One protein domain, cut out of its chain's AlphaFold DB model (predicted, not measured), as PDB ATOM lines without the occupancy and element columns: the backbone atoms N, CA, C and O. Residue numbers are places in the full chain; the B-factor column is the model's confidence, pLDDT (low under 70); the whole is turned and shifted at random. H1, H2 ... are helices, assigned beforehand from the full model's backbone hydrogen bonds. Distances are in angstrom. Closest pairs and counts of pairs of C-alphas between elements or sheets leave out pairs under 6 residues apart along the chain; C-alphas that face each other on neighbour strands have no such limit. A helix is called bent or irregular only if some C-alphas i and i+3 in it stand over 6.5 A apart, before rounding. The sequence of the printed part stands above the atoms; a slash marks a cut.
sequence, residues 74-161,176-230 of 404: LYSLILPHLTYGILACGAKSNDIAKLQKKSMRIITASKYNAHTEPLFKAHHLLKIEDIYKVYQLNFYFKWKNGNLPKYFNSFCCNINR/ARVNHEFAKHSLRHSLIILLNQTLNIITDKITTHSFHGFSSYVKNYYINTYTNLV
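AT A GLANCE: This is residues 74 to 161 and 176 to 230 of the 404 residues of an uncharacterized protein of Capitella teleta (UniProt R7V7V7). One long helix, H6, runs through the core of a body made of helices; H11 lies side by side with it in the opposite direction, while H3 and H8 pack on it elsewhere, H8 crossing it. H4 packs on the first end of H6 and reaches well beyond it, and beyond the other end of H6 residues 145 to 161 make a long stretch with no named element. The printed part has 143 residues with eleven named helices, H1 to H11 in order, and no named strand; the class is all helix. It is compact, with a radius of gyration of the C-alphas of 16.5 A and spans of 52 by 36 by 30 A.

IN THESE COORDINATES: H1 covers residues 74 to 77 and begins with C-alpha 74 at (-32.674, -21.470, 35.459). H2 is residues 79 to 83 and H3 residues 86 to 92. H3 is irregular, with C-alphas 88 and 91 7.8 A apart. H4, residues 94 to 107, is 20.1 A long, and H5 is residues 117 to 122. H6, residues 128 to 144, is 24.3 A long and begins with C-alpha 128 at (-43.918, -32.718, 41.574). H7 is residues 181 to 184, H8 residues 187 to 197 with a length of 15.1 A, H9 residues 200 to 203, and H10 residues 205 to 208. H11, residues 211 to 225, is 21.5 A long and ends with C-alpha 225 at (-38.983, -36.252, 54.753).

HOW THE PARTS SIT: H6 is the hub, touching five helices. It touches H11 at a shallow tilt of 31 degrees, opposite ways; their closest C-alphas, of Asn 138 and Ser 215, are 6.4 A apart. It touches H3 at 38 degrees, only just a steep tilt, closest at the C-alphas of Gly 90 and Tyr 132, 5.7 A. With residues 133 to 137 alone it touches H8, about perpendicular at 84 degrees, the C-alphas of Gln 136 and Leu 191 being closest at 6.2 A. Residues 96 to 100 of H4 touch it at a steep tilt of 65 degrees, the C-alphas of Ala 97 and Ile 128 being closest at 6.0 A. H2 and H6 only just touch, with 3 pairs of C-alphas within 8 A, closest at Leu 82 and Ile 128, 6.9 A. H5 only just touches H4 and H11, with 3 pairs each; the closest C-alphas are those of Met 104 and Leu 119, 7.0 A, and of Lys 121 and Ile 223, 5.7 A. H1 and H4 are near each other, with 5 pairs within 10 A. H7 is close to but not clearly touching H8, as H9 and H10 are to H11. Every O i to N i+4 pair is within hydrogen-bond range in H2, H4, H5, H6, H8 and H11; H3 has 1 of 3, and 1 of 4 for O i to N i+3, and H1, H7, H9 and H10 are too short for an i+4 pair.

THE WHOLE: The C-alphas farthest apart, of Ala 109 and Arg 161, are 53.1 A apart. Residues 162 to 175 are not printed, and C-alphas 161 and 176 are 12.6 A apart across this cut. Of the links that are printed whole, H4 to H5 is short and the others are tight. Mean pLDDT of the printed part is 88.9, with residues 156 to 161 and 228 to 230 under 70.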
ATOM      1  N   LEU A  74     -31.971 -21.125  36.703       94.94
ATOM      2  CA  LEU A  74     -32.674 -21.470  35.459       94.94
ATOM      3  C   LEU A  74     -33.776 -22.525  35.645       94.94
ATOM      4  O   LEU A  74     -34.684 -22.611  34.818       94.94
ATOM      5  N   TYR A  75     -33.777 -23.281  36.749       94.44
ATOM      6  CA  TYR A  75     -34.904 -24.148  37.114       94.44
ATOM      7  C   TYR A  75     -36.210 -23.356  37.327       94.44
ATOM      8  O   TYR A  75     -37.303 -23.906  37.171       94.44
ATOM      9  N   SER A  76     -36.128 -22.047  37.593       92.06
ATOM     10  CA  SER A  76     -37.291 -21.147  37.608       92.06
ATOM     11  C   SER A  76     -38.050 -21.092  36.274       92.06
ATOM     12  O   SER A  76     -39.224 -20.749  36.278       92.06
ATOM     13  N   LEU A  77     -37.448 -21.505  35.150       93.19
ATOM     14  CA  LEU A  77     -38.135 -21.645  33.857       93.19
ATOM     15  C   LEU A  77     -39.030 -22.894  33.791       93.19
ATOM     16  O   LEU A  77     -39.962 -22.960  32.994       93.19
ATOM     17  N   ILE A  78     -38.742 -23.901  34.618       95.62
ATOM     18  CA  ILE A  78     -39.503 -25.154  34.688       95.62
ATOM     19  C   ILE A  78     -40.654 -25.017  35.688       95.62
ATOM     20  O   ILE A  78     -41.760 -25.491  35.427       95.62
ATOM     21  N   LEU A  79     -40.415 -24.357  36.826       93.62
ATOM     22  CA  LEU A  79     -41.353 -24.307  37.948       93.62
ATOM     23  C   LEU A  79     -42.768 -23.791  37.589       93.62
ATOM     24  O   LEU A  79     -43.723 -24.450  37.997       93.62
ATOM     25  N   PRO A  80     -42.961 -22.717  36.796       94.81
ATOM     26  CA  PRO A  80     -44.290 -22.249  36.397       94.81
ATOM     27  C   PRO A  80     -45.090 -23.300  35.624       94.81
ATOM     28  O   PRO A  80     -46.305 -23.386  35.761       94.81
ATOM     29  N   HIS A  81     -44.415 -24.132  34.827       93.69
ATOM     30  CA  HIS A  81     -45.056 -25.222  34.092       93.69
ATOM     31  C   HIS A  81     -45.435 -26.401  34.994       93.69
ATOM     32  O   HIS A  81     -46.341 -27.152  34.650       93.69
ATOM     33  N   LEU A  82     -44.762 -26.561  36.136       93.38
ATOM     34  CA  LEU A  82     -45.110 -27.560  37.145       93.38
ATOM     35  C   LEU A  82     -46.303 -27.121  37.998       93.38
ATOM     36  O   LEU A  82     -47.121 -27.954  38.374       93.38
ATOM     37  N   THR A  83     -46.384 -25.834  38.336       93.94
ATOM     38  CA  THR A  83     -47.377 -25.311  39.284       93.94
ATOM     39  C   THR A  83     -48.684 -24.895  38.617       93.94
ATOM     40  O   THR A  83     -49.754 -25.037  39.214       93.94
ATOM     41  N   TYR A  84     -48.631 -24.389  37.385       94.12
ATOM     42  CA  TYR A  84     -49.817 -23.911  36.688       94.12
ATOM     43  C   TYR A  84     -50.785 -25.060  36.375       94.12
ATOM     44  O   TYR A  84     -50.431 -26.028  35.709       94.12
ATOM     45  N   GLY A  85     -52.024 -24.956  36.866       89.94
ATOM     46  CA  GLY A  85     -53.052 -25.982  36.668       89.94
ATOM     47  C   GLY A  85     -52.846 -27.269  37.479       89.94
ATOM     48  O   GLY A  85     -53.619 -28.212  37.309       89.94
ATOM     49  N   ILE A  86     -51.867 -27.317  38.396       94.12
ATOM     50  CA  ILE A  86     -51.513 -28.546  39.125       94.12
ATOM     51  C   ILE A  86     -52.675 -29.115  39.952       94.12
ATOM     52  O   ILE A  86     -52.812 -30.326  40.059       94.12
ATOM     53  N   LEU A  87     -53.568 -28.273  40.482       93.06
ATOM     54  CA  LEU A  87     -54.756 -28.731  41.216       93.06
ATOM     55  C   LEU A  87     -55.751 -29.509  40.340       93.06
ATOM     56  O   LEU A  87     -56.531 -30.299  40.865       93.06
ATOM     57  N   ALA A  88     -55.735 -29.287  39.024       89.69
ATOM     58  CA  ALA A  88     -56.620 -29.958  38.079       89.69
ATOM     59  C   ALA A  88     -55.988 -31.227  37.485       89.69
ATOM     60  O   ALA A  88     -56.672 -32.237  37.333       89.69
ATOM     61  N   CYS A  89     -54.690 -31.191  37.158       89.06
ATOM     62  CA  CYS A  89     -54.007 -32.267  36.427       89.06
ATOM     63  C   CYS A  89     -52.948 -33.035  37.243       89.06
ATOM     64  O   CYS A  89     -52.441 -34.055  36.774       89.06
ATOM     65  N   GLY A  90     -52.618 -32.589  38.460       86.88
ATOM     66  CA  GLY A  90     -51.475 -33.072  39.251       86.88
ATOM     67  C   GLY A  90     -51.528 -34.551  39.632       86.88
ATOM     68  O   GLY A  90     -50.479 -35.178  39.790       86.88
ATOM     69  N   ALA A  91     -52.726 -35.142  39.670       86.88
ATOM     70  CA  ALA A  91     -52.918 -36.576  39.878       86.88
ATOM     71  C   ALA A  91     -52.279 -37.450  38.775       86.88
ATOM     72  O   ALA A  91     -51.963 -38.611  39.019       86.88
ATOM     73  N   LYS A  92     -52.062 -36.905  37.570       85.50
ATOM     74  CA  LYS A  92     -51.419 -37.589  36.436       85.50
ATOM     75  C   LYS A  92     -50.086 -36.928  36.083       85.50
ATOM     76  O   LYS A  92     -49.906 -36.388  34.996       85.50
ATOM     77  N   SER A  93     -49.130 -36.960  37.005       86.25
ATOM     78  CA  SER A  93     -47.857 -36.235  36.871       86.25
ATOM     79  C   SER A  93     -46.645 -37.110  36.518       86.25
ATOM     80  O   SER A  93     -45.533 -36.594  36.481       86.25
ATOM     81  N   ASN A  94     -46.821 -38.394  36.183       90.81
ATOM     82  CA  ASN A  94     -45.710 -39.338  35.958       90.81
ATOM     83  C   ASN A  94     -44.701 -38.887  34.885       90.81
ATOM     84  O   ASN A  94     -43.490 -38.946  35.109       90.81
ATOM     85  N   ASP A  95     -45.171 -38.417  33.727       90.81
ATOM     86  CA  ASP A  95     -44.281 -37.971  32.643       90.81
ATOM     87  C   ASP A  95     -43.535 -36.685  33.016       90.81
ATOM     88  O   ASP A  95     -42.331 -36.547  32.777       90.81
ATOM     89  N   ILE A  96     -44.230 -35.783  33.708       94.50
ATOM     90  CA  ILE A  96     -43.663 -34.552  34.254       94.50
ATOM     91  C   ILE A  96     -42.617 -34.876  35.331       94.50
ATOM     92  O   ILE A  96     -41.537 -34.289  35.333       94.50
ATOM     93  N   ALA A  97     -42.880 -35.857  36.200       95.25
ATOM     94  CA  ALA A  97     -41.960 -36.306  37.241       95.25
ATOM     95  C   ALA A  97     -40.654 -36.842  36.644       95.25
ATOM     96  O   ALA A  97     -39.568 -36.511  37.123       95.25
ATOM     97  N   LYS A  98     -40.730 -37.625  35.558       95.12
ATOM     98  CA  LYS A  98     -39.544 -38.111  34.832       95.12
ATOM     99  C   LYS A  98     -38.702 -36.950  34.296       95.12
ATOM    100  O   LYS A  98     -37.482 -36.949  34.466       95.12
ATOM    101  N   LEU A  99     -39.339 -35.942  33.698       95.88
ATOM    102  CA  LEU A  99     -38.652 -34.752  33.183       95.88
ATOM    103  C   LEU A  99     -38.051 -33.888  34.296       95.88
ATOM    104  O   LEU A  99     -36.925 -33.403  34.160       95.88
ATOM    105  N   GLN A 100     -38.753 -33.736  35.417       96.44
ATOM    106  CA  GLN A 100     -38.249 -33.026  36.589       96.44
ATOM    107  C   GLN A 100     -36.992 -33.713  37.147       96.44
ATOM    108  O   GLN A 100     -35.967 -33.063  37.340       96.44
ATOM    109  N   LYS A 101     -37.034 -35.043  37.319       95.94
ATOM    110  CA  LYS A 101     -35.889 -35.866  37.745       95.94
ATOM    111  C   LYS A 101     -34.703 -35.732  36.787       95.94
ATOM    112  O   LYS A 101     -33.575 -35.533  37.233       95.94
ATOM    113  N   LYS A 102     -34.958 -35.790  35.474       96.00
ATOM    114  CA  LYS A 102     -33.935 -35.579  34.437       96.00
ATOM    115  C   LYS A 102     -33.292 -34.196  34.558       96.00
ATOM    116  O   LYS A 102     -32.071 -34.094  34.540       96.00
ATOM    117  N   SER A 103     -34.104 -33.154  34.733       96.06
ATOM    118  CA  SER A 103     -33.628 -31.776  34.905       96.06
ATOM    119  C   SER A 103     -32.737 -31.639  36.134       96.06
ATOM    120  O   SER A 103     -31.659 -31.063  36.041       96.06
ATOM    121  N   MET A 104     -33.146 -32.236  37.257       96.50
ATOM    122  CA  MET A 104     -32.372 -32.202  38.494       96.50
ATOM    123  C   MET A 104     -30.992 -32.848  38.315       96.50
ATOM    124  O   MET A 104     -29.991 -32.233  38.663       96.50
ATOM    125  N   ARG A 105     -30.929 -34.032  37.687       96.12
ATOM    126  CA  ARG A 105     -29.661 -34.728  37.395       96.12
ATOM    127  C   ARG A 105     -28.741 -33.923  36.476       96.12
ATOM    128  O   ARG A 105     -27.534 -33.930  36.681       96.12
ATOM    129  N   ILE A 106     -29.302 -33.228  35.485       96.19
ATOM    130  CA  ILE A 106     -28.538 -32.355  34.580       96.19
ATOM    131  C   ILE A 106     -27.932 -31.184  35.356       96.19
ATOM    132  O   ILE A 106     -26.738 -30.931  35.229       96.19
ATOM    133  N   ILE A 107     -28.734 -30.505  36.181       96.19
ATOM    134  CA  ILE A 107     -28.298 -29.350  36.981       96.19
ATOM    135  C   ILE A 107     -27.188 -29.739  37.969       96.19
ATOM    136  O   ILE A 107     -26.266 -28.961  38.202       96.19
ATOM    137  N   THR A 108     -27.256 -30.938  38.553       95.12
ATOM    138  CA  THR A 108     -26.257 -31.433  39.514       95.12
ATOM    139  C   THR A 108     -25.116 -32.216  38.877       95.12
ATOM    140  O   THR A 108     -24.299 -32.758  39.618       95.12
ATOM    141  N   ALA A 109     -25.072 -32.322  37.544       93.94
ATOM    142  CA  ALA A 109     -24.120 -33.157  36.808       93.94
ATOM    143  C   ALA A 109     -24.033 -34.610  37.333       93.94
ATOM    144  O   ALA A 109     -22.977 -35.236  37.337       93.94
ATOM    145  N   SER A 110     -25.153 -35.161  37.807       93.44
ATOM    146  CA  SER A 110     -25.216 -36.517  38.363       93.44
ATOM    147  C   SER A 110     -25.418 -37.575  37.273       93.44
ATOM    148  O   SER A 110     -25.936 -37.285  36.193       93.44
ATOM    149  N   LYS A 111     -25.071 -38.837  37.576       91.75
ATOM    150  CA  LYS A 111     -25.308 -39.978  36.672       91.75
ATOM    151  C   LYS A 111     -26.780 -40.056  36.245       91.75
ATOM    152  O   LYS A 111     -27.686 -39.728  37.015       91.75
ATOM    153  N   TYR A 112     -27.033 -40.545  35.028       87.75
ATOM    154  CA  TYR A 112     -28.375 -40.570  34.427       87.75
ATOM    155  C   TYR A 112     -29.413 -41.347  35.251       87.75
ATOM    156  O   TYR A 112     -30.601 -41.054  35.139       87.75
ATOM    157  N   ASN A 113     -28.978 -42.301  36.078       85.12
ATOM    158  CA  ASN A 113     -29.789 -43.134  36.967       85.12
ATOM    159  C   ASN A 113     -29.648 -42.765  38.457       85.12
ATOM    160  O   ASN A 113     -30.258 -43.424  39.294       85.12
ATOM    161  N   ALA A 114     -28.903 -41.706  38.798       88.50
ATOM    162  CA  ALA A 114     -28.670 -41.301  40.185       88.50
ATOM    163  C   ALA A 114     -29.986 -41.054  40.939       88.50
ATOM    164  O   ALA A 114     -30.951 -40.516  40.376       88.50
ATOM    165  N   HIS A 115     -30.032 -41.431  42.216       89.44
ATOM    166  CA  HIS A 115     -31.213 -41.215  43.043       89.44
ATOM    167  C   HIS A 115     -31.489 -39.711  43.183       89.44
ATOM    168  O   HIS A 115     -30.601 -38.938  43.532       89.44
ATOM    169  N   THR A 116     -32.708 -39.271  42.860       92.38
ATOM    170  CA  THR A 116     -33.007 -37.833  42.756       92.38
ATOM    171  C   THR A 116     -33.466 -37.202  44.058       92.38
ATOM    172  O   THR A 116     -33.366 -35.993  44.200       92.38
ATOM    173  N   GLU A 117     -33.981 -37.988  44.999       91.81
ATOM    174  CA  GLU A 117     -34.487 -37.474  46.277       91.81
ATOM    175  C   GLU A 117     -33.417 -36.742  47.119       91.81
ATOM    176  O   GLU A 117     -33.695 -35.612  47.527       91.81
ATOM    177  N   PRO A 118     -32.174 -37.256  47.257       92.50
ATOM    178  CA  PRO A 118     -31.068 -36.514  47.862       92.50
ATOM    179  C   PRO A 118     -30.795 -35.181  47.161       92.50
ATOM    180  O   PRO A 118     -30.520 -34.176  47.809       92.50
ATOM    181  N   LEU A 119     -30.909 -35.152  45.827       94.06
ATOM    182  CA  LEU A 119     -30.669 -33.947  45.029       94.06
ATOM    183  C   LEU A 119     -31.741 -32.884  45.297       94.06
ATOM    184  O   LEU A 119     -31.419 -31.710  45.462       94.06
ATOM    185  N   PHE A 120     -33.009 -33.295  45.378       95.00
ATOM    186  CA  PHE A 120     -34.118 -32.413  45.745       95.00
ATOM    187  C   PHE A 120     -33.935 -31.847  47.157       95.00
ATOM    188  O   PHE A 120     -34.086 -30.639  47.350       95.00
ATOM    189  N   LYS A 121     -33.535 -32.690  48.120       94.75
ATOM    190  CA  LYS A 121     -33.269 -32.274  49.503       94.75
ATOM    191  C   LYS A 121     -32.135 -31.257  49.590       94.75
ATOM    192  O   LYS A 121     -32.327 -30.185  50.158       94.75
ATOM    193  N   ALA A 122     -30.991 -31.564  48.976       92.94
ATOM    194  CA  ALA A 122     -29.800 -30.714  48.980       92.94
ATOM    195  C   ALA A 122     -30.037 -29.328  48.354       92.94
ATOM    196  O   ALA A 122     -29.313 -28.384  48.652       92.94
ATOM    197  N   HIS A 123     -31.042 -29.201  47.483       93.12
ATOM    198  CA  HIS A 123     -31.390 -27.949  46.809       93.12
ATOM    199  C   HIS A 123     -32.695 -27.312  47.288       93.12
ATOM    200  O   HIS A 123     -33.140 -26.335  46.690       93.12
ATOM    201  N   HIS A 124     -33.303 -27.831  48.359       93.75
ATOM    202  CA  HIS A 124     -34.574 -27.340  48.902       93.75
ATOM    203  C   HIS A 124     -35.695 -27.233  47.846       93.75
ATOM    204  O   HIS A 124     -36.511 -26.301  47.846       93.75
ATOM    205  N   LEU A 125     -35.734 -28.207  46.934       95.38
ATOM    206  CA  LEU A 125     -36.728 -28.325  45.871       95.38
ATOM    207  C   LEU A 125     -37.694 -29.470  46.176       95.38
ATOM    208  O   LEU A 125     -37.301 -30.509  46.693       95.38
ATOM    209  N   LEU A 126     -38.963 -29.293  45.813       95.75
ATOM    210  CA  LEU A 126     -39.996 -30.318  45.971       95.75
ATOM    211  C   LEU A 126     -40.121 -31.181  44.712       95.75
ATOM    212  O   LEU A 126     -40.075 -30.671  43.588       95.75
ATOM    213  N   LYS A 127     -40.372 -32.479  44.899       95.56
ATOM    214  CA  LYS A 127     -40.856 -33.381  43.842       95.56
ATOM    215  C   LYS A 127     -42.258 -32.950  43.399       95.56
ATOM    216  O   LYS A 127     -43.035 -32.487  44.225       95.56
ATOM    217  N   ILE A 128     -42.611 -33.129  42.125       96.19
ATOM    218  CA  ILE A 128     -43.918 -32.718  41.574       96.19
ATOM    219  C   ILE A 128     -45.109 -33.296  42.349       96.19
ATOM    220  O   ILE A 128     -46.094 -32.598  42.574       96.19
ATOM    221  N   GLU A 129     -44.987 -34.534  42.822       94.69
ATOM    222  CA  GLU A 129     -45.987 -35.194  43.667       94.69
ATOM    223  C   GLU A 129     -46.212 -34.429  44.979       94.69
ATOM    224  O   GLU A 129     -47.346 -34.250  45.414       94.69
ATOM    225  N   ASP A 130     -45.144 -33.914  45.589       95.56
ATOM    226  CA  ASP A 130     -45.228 -33.145  46.829       95.56
ATOM    227  C   ASP A 130     -45.584 -31.675  46.569       95.56
ATOM    228  O   ASP A 130     -46.260 -31.066  47.392       95.56
ATOM    229  N   ILE A 131     -45.239 -31.113  45.400       96.50
ATOM    230  CA  ILE A 131     -45.795 -29.825  44.945       96.50
ATOM    231  C   ILE A 131     -47.322 -29.940  44.867       96.50
ATOM    232  O   ILE A 131     -48.019 -29.061  45.367       96.50
ATOM    233  N   TYR A 132     -47.853 -31.029  44.303       96.06
ATOM    234  CA  TYR A 132     -49.297 -31.257  44.237       96.06
ATOM    235  C   TYR A 132     -49.924 -31.297  45.638       96.06
ATOM    236  O   TYR A 132     -50.854 -30.531  45.894       96.06
ATOM    237  N   LYS A 133     -49.352 -32.066  46.575       95.44
ATOM    238  CA  LYS A 133     -49.816 -32.112  47.976       95.44
ATOM    239  C   LYS A 133     -49.785 -30.741  48.656       95.44
ATOM    240  O   LYS A 133     -50.766 -30.344  49.278       95.44
ATOM    241  N   VAL A 134     -48.695 -29.985  48.504       96.00
ATOM    242  CA  VAL A 134     -48.569 -28.623  49.057       96.00
ATOM    243  C   VAL A 134     -49.660 -27.710  48.501       96.00
ATOM    244  O   VAL A 134     -50.295 -26.981  49.258       96.00
ATOM    245  N   TYR A 135     -49.928 -27.761  47.194       96.50
ATOM    246  CA  TYR A 135     -50.986 -26.959  46.578       96.50
ATOM    247  C   TYR A 135     -52.381 -27.370  47.063       96.50
ATOM    248  O   TYR A 135     -53.214 -26.494  47.297       96.50
ATOM    249  N   GLN A 136     -52.635 -28.666  47.260       95.06
ATOM    250  CA  GLN A 136     -53.888 -29.167  47.836       95.06
ATOM    251  C   GLN A 136     -54.089 -28.672  49.276       95.06
ATOM    252  O   GLN A 136     -55.160 -28.167  49.611       95.06
ATOM    253  N   LEU A 137     -53.053 -28.746  50.114       95.19
ATOM    254  CA  LEU A 137     -53.097 -28.252  51.493       95.19
ATOM    255  C   LEU A 137     -53.271 -26.727  51.548       95.19
ATOM    256  O   LEU A 137     -54.085 -26.226  52.319       95.19
ATOM    257  N   ASN A 138     -52.581 -25.984  50.679       95.31
ATOM    258  CA  ASN A 138     -52.753 -24.538  50.539       95.31
ATOM    259  C   ASN A 138     -54.169 -24.164  50.080       95.31
ATOM    260  O   ASN A 138     -54.730 -23.172  50.548       95.31
ATOM    261  N   PHE A 139     -54.755 -24.942  49.170       94.88
ATOM    262  CA  PHE A 139     -56.141 -24.767  48.746       94.88
ATOM    263  C   PHE A 139     -57.101 -24.971  49.924       94.88
ATOM    264  O   PHE A 139     -57.959 -24.125  50.170       94.88
ATOM    265  N   TYR A 140     -56.913 -26.042  50.697       92.69
ATOM    266  CA  TYR A 140     -57.733 -26.323  51.873       92.69
ATOM    267  C   TYR A 140     -57.588 -25.257  52.967       92.69
ATOM    268  O   TYR A 140     -58.592 -24.849  53.547       92.69
ATOM    269  N   PHE A 141     -56.381 -24.725  53.189       94.12
ATOM    270  CA  PHE A 141     -56.168 -23.580  54.081       94.12
ATOM    271  C   PHE A 141     -57.021 -22.380  53.671       94.12
ATOM    272  O   PHE A 141     -57.708 -21.784  54.500       94.12
ATOM    273  N   LYS A 142     -56.988 -22.015  52.383       93.50
ATOM    274  CA  LYS A 142     -57.767 -20.880  51.877       93.50
ATOM    275  C   LYS A 142     -59.265 -21.133  51.992       93.50
ATOM    276  O   LYS A 142     -59.995 -20.211  52.331       93.50
ATOM    277  N   TRP A 143     -59.705 -22.363  51.733       91.50
ATOM    278  CA  TRP A 143     -61.103 -22.755  51.873       91.50
ATOM    279  C   TRP A 143     -61.585 -22.627  53.323       91.50
ATOM    280  O   TRP A 143     -62.580 -21.956  53.576       91.50
ATOM    281  N   LYS A 144     -60.840 -23.198  54.281       89.25
ATOM    282  CA  LYS A 144     -61.193 -23.190  55.709       89.25
ATOM    283  C   LYS A 144     -61.259 -21.774  56.291       89.25
ATOM    284  O   LYS A 144     -62.107 -21.507  57.131       89.25
ATOM    285  N   ASN A 145     -60.395 -20.878  55.815       90.12
ATOM    286  CA  ASN A 145     -60.326 -19.486  56.264       90.12
ATOM    287  C   ASN A 145     -61.189 -18.519  55.428       90.12
ATOM    288  O   ASN A 145     -61.025 -17.311  55.551       90.12
ATOM    289  N   GLY A 146     -62.071 -19.012  54.545       89.38
ATOM    290  CA  GLY A 146     -62.981 -18.159  53.764       89.38
ATOM    291  C   GLY A 146     -62.305 -17.277  52.702       89.38
ATOM    292  O   GLY A 146     -62.928 -16.367  52.168       89.38
ATOM    293  N   ASN A 147     -61.047 -17.562  52.355       91.88
ATOM    294  CA  ASN A 147     -60.231 -16.792  51.407       91.88
ATOM    295  C   ASN A 147     -60.356 -17.285  49.952       91.88
ATOM    296  O   ASN A 147     -59.550 -16.918  49.092       91.88
ATOM    297  N   LEU A 148     -61.312 -18.173  49.672       92.12
ATOM    298  CA  LEU A 148     -61.625 -18.625  48.319       92.12
ATOM    299  C   LEU A 148     -62.852 -17.888  47.765       92.12
ATOM    300  O   LEU A 148     -63.722 -17.473  48.526       92.12
ATOM    301  N   PRO A 149     -62.964 -17.762  46.432       93.69
ATOM    302  CA  PRO A 149     -64.175 -17.254  45.802       93.69
ATOM    303  C   PRO A 149     -65.449 -17.990  46.240       93.69
ATOM    304  O   PRO A 149     -65.435 -19.208  46.422       93.69
ATOM    305  N   LYS A 150     -66.575 -17.264  46.301       89.62
ATOM    306  CA  LYS A 150     -67.869 -17.758  46.818       89.62
ATOM    307  C   LYS A 150     -68.363 -19.057  46.169       89.62
ATOM    308  O   LYS A 150     -69.040 -19.846  46.819       89.62
ATOM    309  N   TYR A 151     -68.006 -19.322  44.913       89.88
ATOM    310  CA  TYR A 151     -68.384 -20.561  44.225       89.88
ATOM    311  C   TYR A 151     -67.723 -21.821  44.820       89.88
ATOM    312  O   TYR A 151     -68.178 -22.929  44.554       89.88
ATOM    313  N   PHE A 152     -66.688 -21.676  45.652       87.88
ATOM    314  CA  PHE A 152     -66.108 -22.770  46.431       87.88
ATOM    315  C   PHE A 152     -66.773 -22.969  47.801       87.88
ATOM    316  O   PHE A 152     -66.405 -23.900  48.513       87.88
ATOM    317  N   ASN A 153     -67.773 -22.173  48.183       83.25
ATOM    318  CA  ASN A 153     -68.486 -22.387  49.449       83.25
ATOM    319  C   ASN A 153     -69.204 -23.747  49.461       83.25
ATOM    320  O   ASN A 153     -69.254 -24.416  50.486       83.25
ATOM    321  N   SER A 154     -69.681 -24.201  48.295       81.69
ATOM    322  CA  SER A 154     -70.274 -25.531  48.089       81.69
ATOM    323  C   SER A 154     -69.238 -26.649  47.905       81.69
ATOM    324  O   SER A 154     -69.595 -27.814  47.689       81.69
ATOM    325  N   PHE A 155     -67.939 -26.332  47.990       78.06
ATOM    326  CA  PHE A 155     -66.855 -27.309  47.973       78.06
ATOM    327  C   PHE A 155     -66.835 -28.074  49.308       78.06
ATOM    328  O   PHE A 155     -65.931 -27.937  50.121       78.06
ATOM    329  N   CYS A 156     -67.873 -28.871  49.571       61.75
ATOM    330  CA  CYS A 156     -67.984 -29.636  50.806       61.75
ATOM    331  C   CYS A 156     -66.938 -30.758  50.829       61.75
ATOM    332  O   CYS A 156     -67.098 -31.811  50.216       61.75
ATOM    333  N   CYS A 157     -65.873 -30.593  51.596       59.28
ATOM    334  CA  CYS A 157     -65.240 -31.761  52.191       59.28
ATOM    335  C   CYS A 157     -66.237 -32.208  53.266       59.28
ATOM    336  O   CYS A 157     -66.403 -31.469  54.229       59.28
ATOM    337  N   ASN A 158     -67.005 -33.285  53.067       53.03
ATOM    338  CA  ASN A 158     -67.993 -33.730  54.059       53.03
ATOM    339  C   ASN A 158     -67.265 -34.133  55.350       53.03
ATOM    340  O   ASN A 158     -66.908 -35.288  55.529       53.03
ATOM    341  N   ILE A 159     -67.029 -33.161  56.226       53.34
ATOM    342  CA  ILE A 159     -66.605 -33.339  57.607       53.34
ATOM    343  C   ILE A 159     -67.855 -33.811  58.335       53.34
ATOM    344  O   ILE A 159     -68.667 -32.968  58.694       53.34
ATOM    345  N   ASN A 160     -68.049 -35.130  58.431       50.16
ATOM    346  CA  ASN A 160     -68.960 -35.835  59.346       50.16
ATOM    347  C   ASN A 160     -70.199 -35.044  59.812       50.16
ATOM    348  O   ASN A 160     -70.475 -34.963  61.005       50.16
ATOM    349  N   ARG A 161     -70.950 -34.444  58.883       45.62
ATOM    350  CA  ARG A 161     -72.300 -33.975  59.167       45.62
ATOM    351  C   ARG A 161     -73.206 -35.123  58.762       45.62
ATOM    352  O   ARG A 161     -73.308 -35.436  57.580       45.62
ATOM    353  N   ALA A 176     -66.299 -39.612  49.968       70.69
ATOM    354  CA  ALA A 176     -67.469 -40.116  49.249       70.69
ATOM    355  C   ALA A 176     -67.092 -41.359  48.423       70.69
ATOM    356  O   ALA A 176     -66.012 -41.402  47.823       70.69
ATOM    357  N   ARG A 177     -67.980 -42.363  48.373       74.62
ATOM    358  CA  ARG A 177     -67.769 -43.553  47.538       74.62
ATOM    359  C   ARG A 177     -67.731 -43.137  46.071       74.62
ATOM    360  O   ARG A 177     -68.667 -42.523  45.563       74.62
ATOM    361  N   VAL A 178     -66.637 -43.471  45.393       76.19
ATOM    362  CA  VAL A 178     -66.423 -43.143  43.984       76.19
ATOM    363  C   VAL A 178     -66.112 -44.416  43.207       76.19
ATOM    364  O   VAL A 178     -65.059 -45.019  43.387       76.19
ATOM    365  N   ASN A 179     -66.998 -44.776  42.279       76.06
ATOM    366  CA  ASN A 179     -66.842 -45.985  41.460       76.06
ATOM    367  C   ASN A 179     -65.967 -45.764  40.213       76.06
ATOM    368  O   ASN A 179     -65.553 -46.722  39.572       76.06
ATOM    369  N   HIS A 180     -65.697 -44.511  39.834       79.12
ATOM    370  CA  HIS A 180     -65.038 -44.182  38.569       79.12
ATOM    371  C   HIS A 180     -63.651 -43.561  38.777       79.12
ATOM    372  O   HIS A 180     -63.514 -42.572  39.495       79.12
ATOM    373  N   GLU A 181     -62.644 -44.064  38.057       78.50
ATOM    374  CA  GLU A 181     -61.233 -43.667  38.202       78.50
ATOM    375  C   GLU A 181     -61.002 -42.157  38.033       78.50
ATOM    376  O   GLU A 181     -60.355 -41.517  38.854       78.50
ATOM    377  N   PHE A 182     -61.635 -41.541  37.028       78.75
ATOM    378  CA  PHE A 182     -61.619 -40.080  36.844       78.75
ATOM    379  C   PHE A 182     -61.990 -39.298  38.116       78.75
ATOM    380  O   PHE A 182     -61.342 -38.310  38.448       78.75
ATOM    381  N   ALA A 183     -63.019 -39.740  38.840       80.62
ATOM    382  CA  ALA A 183     -63.481 -39.037  40.027       80.62
ATOM    383  C   ALA A 183     -62.579 -39.304  41.245       80.62
ATOM    384  O   ALA A 183     -62.489 -38.434  42.114       80.62
ATOM    385  N   LYS A 184     -61.830 -40.419  41.275       83.50
ATOM    386  CA  LYS A 184     -60.772 -40.635  42.279       83.50
ATOM    387  C   LYS A 184     -59.639 -39.618  42.137       83.50
ATOM    388  O   LYS A 184     -59.102 -39.137  43.128       83.50
ATOM    389  N   HIS A 185     -59.327 -39.228  40.904       83.56
ATOM    390  CA  HIS A 185     -58.338 -38.187  40.611       83.56
ATOM    391  C   HIS A 185     -58.867 -36.755  40.759       83.56
ATOM    392  O   HIS A 185     -58.126 -35.806  40.512       83.56
ATOM    393  N   SER A 186     -60.130 -36.565  41.153       87.00
ATOM    394  CA  SER A 186     -60.661 -35.226  41.409       87.00
ATOM    395  C   SER A 186     -59.985 -34.585  42.621       87.00
ATOM    396  O   SER A 186     -59.608 -35.268  43.582       87.00
ATOM    397  N   LEU A 187     -59.890 -33.253  42.612       88.44
ATOM    398  CA  LEU A 187     -59.354 -32.499  43.744       88.44
ATOM    399  C   LEU A 187     -60.105 -32.831  45.040       88.44
ATOM    400  O   LEU A 187     -59.474 -33.059  46.061       88.44
ATOM    401  N   ARG A 188     -61.440 -32.925  44.993       87.06
ATOM    402  CA  ARG A 188     -62.279 -33.214  46.167       87.06
ATOM    403  C   ARG A 188     -61.953 -34.569  46.794       87.06
ATOM    404  O   ARG A 188     -61.801 -34.652  48.005       87.06
ATOM    405  N   HIS A 189     -61.836 -35.618  45.981       87.19
ATOM    406  CA  HIS A 189     -61.551 -36.960  46.490       87.19
ATOM    407  C   HIS A 189     -60.108 -37.077  46.995       87.19
ATOM    408  O   HIS A 189     -59.875 -37.494  48.128       87.19
ATOM    409  N   SER A 190     -59.143 -36.647  46.179       89.19
ATOM    410  CA  SER A 190     -57.720 -36.726  46.525       89.19
ATOM    411  C   SER A 190     -57.340 -35.842  47.717       89.19
ATOM    412  O   SER A 190     -56.490 -36.239  48.507       89.19
ATOM    413  N   LEU A 191     -57.986 -34.683  47.894       90.50
ATOM    414  CA  LEU A 191     -57.758 -33.807  49.043       90.50
ATOM    415  C   LEU A 191     -58.211 -34.453  50.354       90.50
ATOM    416  O   LEU A 191     -57.475 -34.392  51.330       90.50
ATOM    417  N   ILE A 192     -59.388 -35.088  50.391       88.12
ATOM    418  CA  ILE A 192     -59.884 -35.753  51.610       88.12
ATOM    419  C   ILE A 192     -58.943 -36.889  52.021       88.12
ATOM    420  O   ILE A 192     -58.582 -37.003  53.190       88.12
ATOM    421  N   ILE A 193     -58.498 -37.697  51.053       88.44
ATOM    422  CA  ILE A 193     -57.516 -38.759  51.303       88.44
ATOM    423  C   ILE A 193     -56.217 -38.166  51.850       88.44
ATOM    424  O   ILE A 193     -55.700 -38.657  52.851       88.44
ATOM    425  N   LEU A 194     -55.717 -37.095  51.227       90.88
ATOM    426  CA  LEU A 194     -54.510 -36.415  51.681       90.88
ATOM    427  C   LEU A 194     -54.662 -35.912  53.118       90.88
ATOM    428  O   LEU A 194     -53.761 -36.130  53.918       90.88
ATOM    429  N   LEU A 195     -55.785 -35.279  53.465       89.12
ATOM    430  CA  LEU A 195     -56.038 -34.772  54.816       89.12
ATOM    431  C   LEU A 195     -56.027 -35.893  55.859       89.12
ATOM    432  O   LEU A 195     -55.379 -35.739  56.885       89.12
ATOM    433  N   ASN A 196     -56.650 -37.037  55.568       87.44
ATOM    434  CA  ASN A 196     -56.634 -38.196  56.468       87.44
ATOM    435  C   ASN A 196     -55.234 -38.806  56.653       87.44
ATOM    436  O   ASN A 196     -54.962 -39.418  57.679       87.44
ATOM    437  N   GLN A 197     -54.361 -38.677  55.651       89.25
ATOM    438  CA  GLN A 197     -52.970 -39.144  55.703       89.25
ATOM    439  C   GLN A 197     -52.008 -38.097  56.283       89.25
ATOM    440  O   GLN A 197     -50.849 -38.403  56.562       89.25
ATOM    441  N   THR A 198     -52.452 -36.847  56.413       89.06
ATOM    442  CA  THR A 198     -51.624 -35.734  56.873       89.06
ATOM    443  C   THR A 198     -51.564 -35.742  58.398       89.06
ATOM    444  O   THR A 198     -52.585 -35.865  59.063       89.06
ATOM    445  N   LEU A 199     -50.363 -35.595  58.966       88.38
ATOM    446  CA  LEU A 199     -50.182 -35.557  60.419       88.38
ATOM    447  C   LEU A 199     -50.878 -34.344  61.051       88.38
ATOM    448  O   LEU A 199     -50.845 -33.245  60.485       88.38
ATOM    449  N   ASN A 200     -51.374 -34.519  62.280       84.62
ATOM    450  CA  ASN A 200     -52.062 -33.465  63.038       84.62
ATOM    451  C   ASN A 200     -51.217 -32.187  63.185       84.62
ATOM    452  O   ASN A 200     -51.717 -31.076  63.043       84.62
ATOM    453  N   ILE A 201     -49.894 -32.344  63.312       88.62
ATOM    454  CA  ILE A 201     -48.924 -31.238  63.392       88.62
ATOM    455  C   ILE A 201     -49.058 -30.262  62.204       88.62
ATOM    456  O   ILE A 201     -48.795 -29.067  62.338       88.62
ATOM    457  N   ILE A 202     -49.445 -30.753  61.022       90.19
ATOM    458  CA  ILE A 202     -49.687 -29.914  59.844       90.19
ATOM    459  C   ILE A 202     -51.107 -29.347  59.869       90.19
ATOM    460  O   ILE A 202     -51.288 -28.169  59.562       90.19
ATOM    461  N   THR A 203     -52.115 -30.148  60.226       86.25
ATOM    462  CA  THR A 203     -53.515 -29.700  60.202       86.25
ATOM    463  C   THR A 203     -53.800 -28.608  61.229       86.25
ATOM    464  O   THR A 203     -54.556 -27.682  60.934       86.25
ATOM    465  N   ASP A 204     -53.137 -28.645  62.384       88.19
ATOM    466  CA  ASP A 204     -53.270 -27.639  63.447       88.19
ATOM    467  C   ASP A 204     -52.702 -26.278  63.014       88.19
ATOM    468  O   ASP A 204     -53.143 -25.210  63.446       88.19
ATOM    469  N   LYS A 205     -51.746 -26.284  62.076       90.94
ATOM    470  CA  LYS A 205     -51.155 -25.059  61.514       90.94
ATOM    471  C   LYS A 205     -52.081 -24.324  60.559       90.94
ATOM    472  O   LYS A 205     -51.838 -23.159  60.260       90.94
ATOM    473  N   ILE A 206     -53.156 -24.970  60.118       89.06
ATOM    474  CA  ILE A 206     -54.127 -24.371  59.203       89.06
ATOM    475  C   ILE A 206     -54.933 -23.265  59.890       89.06
ATOM    476  O   ILE A 206     -55.329 -22.298  59.245       89.06
ATOM    477  N   THR A 207     -55.176 -23.405  61.193       87.06
ATOM    478  CA  THR A 207     -55.915 -22.421  61.995       87.06
ATOM    479  C   THR A 207     -54.996 -21.465  62.746       87.06
ATOM    480  O   THR A 207     -55.406 -20.352  63.042       87.06
ATOM    481  N   THR A 208     -53.766 -21.878  63.062       89.56
ATOM    482  CA  THR A 208     -52.867 -21.105  63.938       89.56
ATOM    483  C   THR A 208     -51.875 -20.205  63.200       89.56
ATOM    484  O   THR A 208     -51.387 -19.246  63.787       89.56
ATOM    485  N   HIS A 209     -51.521 -20.503  61.945       90.38
ATOM    486  CA  HIS A 209     -50.493 -19.758  61.206       90.38
ATOM    487  C   HIS A 209     -51.101 -18.889  60.099       90.38
ATOM    488  O   HIS A 209     -52.165 -19.184  59.560       90.38
ATOM    489  N   SER A 210     -50.371 -17.847  59.689       95.44
ATOM    490  CA  SER A 210     -50.672 -17.116  58.454       95.44
ATOM    491  C   SER A 210     -50.500 -18.019  57.226       95.44
ATOM    492  O   SER A 210     -49.737 -18.988  57.255       95.44
ATOM    493  N   PHE A 211     -51.149 -17.679  56.106       94.94
ATOM    494  CA  PHE A 211     -51.034 -18.463  54.866       94.94
ATOM    495  C   PHE A 211     -49.576 -18.637  54.414       94.94
ATOM    496  O   PHE A 211     -49.169 -19.727  54.011       94.94
ATOM    497  N   HIS A 212     -48.776 -17.570  54.506       95.00
ATOM    498  CA  HIS A 212     -47.364 -17.614  54.137       95.00
ATOM    499  C   HIS A 212     -46.568 -18.547  55.063       95.00
ATOM    500  O   HIS A 212     -45.840 -19.417  54.581       95.00
ATOM    501  N   GLY A 213     -46.760 -18.415  56.382       95.31
ATOM    502  CA  GLY A 213     -46.110 -19.273  57.373       95.31
ATOM    503  C   GLY A 213     -46.485 -20.745  57.197       95.31
ATOM    504  O   GLY A 213     -45.608 -21.607  57.175       95.31
ATOM    505  N   PHE A 214     -47.770 -21.027  56.974       96.25
ATOM    506  CA  PHE A 214     -48.268 -22.368  56.685       96.25
ATOM    507  C   PHE A 214     -47.647 -22.951  55.409       96.25
ATOM    508  O   PHE A 214     -47.069 -24.037  55.445       96.25
ATOM    509  N   SER A 215     -47.694 -22.223  54.288       95.25
ATOM    510  CA  SER A 215     -47.158 -22.721  53.016       95.25
ATOM    511  C   SER A 215     -45.652 -22.993  53.087       95.25
ATOM    512  O   SER A 215     -45.176 -23.950  52.471       95.25
ATOM    513  N   SER A 216     -44.898 -22.167  53.819       95.75
ATOM    514  CA  SER A 216     -43.466 -22.379  54.050       95.75
ATOM    515  C   SER A 216     -43.219 -23.611  54.928       95.75
ATOM    516  O   SER A 216     -42.404 -24.470  54.587       95.75
ATOM    517  N   TYR A 217     -43.995 -23.760  56.006       95.75
ATOM    518  CA  TYR A 217     -43.916 -24.905  56.909       95.75
ATOM    519  C   TYR A 217     -44.154 -26.234  56.183       95.75
ATOM    520  O   TYR A 217     -43.336 -27.146  56.283       95.75
ATOM    521  N   VAL A 218     -45.238 -26.340  55.408       95.94
ATOM    522  CA  VAL A 218     -45.586 -27.574  54.682       95.94
ATOM    523  C   VAL A 218     -44.518 -27.921  53.644       95.94
ATOM    524  O   VAL A 218     -44.133 -29.084  53.515       95.94
ATOM    525  N   LYS A 219     -43.984 -26.920  52.930       95.62
ATOM    526  CA  LYS A 219     -42.871 -27.121  51.994       95.62
ATOM    527  C   LYS A 219     -41.654 -27.720  52.705       95.62
ATOM    528  O   LYS A 219     -41.118 -28.726  52.243       95.62
ATOM    529  N   ASN A 220     -41.232 -27.121  53.815       95.50
ATOM    530  CA  ASN A 220     -40.061 -27.584  54.561       95.50
ATOM    531  C   ASN A 220     -40.287 -28.968  55.172       95.50
ATOM    532  O   ASN A 220     -39.379 -29.796  55.144       95.50
ATOM    533  N   TYR A 221     -41.505 -29.254  55.640       95.06
ATOM    534  CA  TYR A 221     -41.885 -30.575  56.126       95.06
ATOM    535  C   TYR A 221     -41.626 -31.655  55.065       95.06
ATOM    536  O   TYR A 221     -40.855 -32.578  55.317       95.06
ATOM    537  N   TYR A 222     -42.176 -31.513  53.853       95.06
ATOM    538  CA  TYR A 222     -41.969 -32.510  52.794       95.06
ATOM    539  C   TYR A 222     -40.503 -32.619  52.362       95.06
ATOM    540  O   TYR A 222     -40.015 -33.729  52.171       95.06
ATOM    541  N   ILE A 223     -39.764 -31.511  52.273       94.56
ATOM    542  CA  ILE A 223     -38.324 -31.555  51.958       94.56
ATOM    543  C   ILE A 223     -37.549 -32.341  53.028       94.56
ATOM    544  O   ILE A 223     -36.653 -33.114  52.697       94.56
ATOM    545  N   ASN A 224     -37.903 -32.186  54.303       92.81
ATOM    546  CA  ASN A 224     -37.224 -32.876  55.398       92.81
ATOM    547  C   ASN A 224     -37.508 -34.382  55.420       92.81
ATOM    548  O   ASN A 224     -36.630 -35.142  55.832       92.81
ATOM    549  N   THR A 225     -38.670 -34.819  54.911       91.50
ATOM    550  CA  THR A 225     -38.983 -36.252  54.753       91.50
ATOM    551  C   THR A 225     -38.111 -36.954  53.716       91.50
ATOM    552  O   THR A 225     -38.011 -38.177  53.736       91.50
ATOM    553  N   TYR A 226     -37.460 -36.208  52.820       92.25
ATOM    554  CA  TYR A 226     -36.600 -36.799  51.803       92.25
ATOM    555  C   TYR A 226     -35.387 -37.457  52.454       92.25
ATOM    556  O   TYR A 226     -34.713 -36.867  53.303       92.25
ATOM    557  N   THR A 227     -35.102 -38.691  52.060       82.31
ATOM    558  CA  THR A 227     -34.006 -39.471  52.637       82.31
ATOM    559  C   THR A 227     -32.781 -39.464  51.728       82.31
ATOM    560  O   THR A 227     -32.875 -39.517  50.500       82.31
ATOM    561  N   ASN A 228     -31.604 -39.404  52.355       67.94
ATOM    562  CA  ASN A 228     -30.323 -39.635  51.680       67.94
ATOM    563  C   ASN A 228     -29.939 -41.126  51.664       67.94
ATOM    564  O   ASN A 228     -28.880 -41.481  51.158       67.94
ATOM    565  N   LEU A 229     -30.775 -41.983  52.253       63.41
ATOM    566  CA  LEU A 229     -30.443 -43.362  52.577       63.41
ATOM    567  C   LEU A 229     -30.807 -44.306  51.431       63.41
ATOM    568  O   LEU A 229     -31.829 -44.151  50.761       63.41
ATOM    569  N   VAL A 230     -29.953 -45.307  51.232       66.81
ATOM    570  CA  VAL A 230     -30.242 -46.455  50.376       66.81
ATOM    571  C   VAL A 230     -31.468 -47.164  50.946       66.81
ATOM    572  O   VAL A 230     -31.538 -47.428  52.147       66.81
TER     573      VAL A 230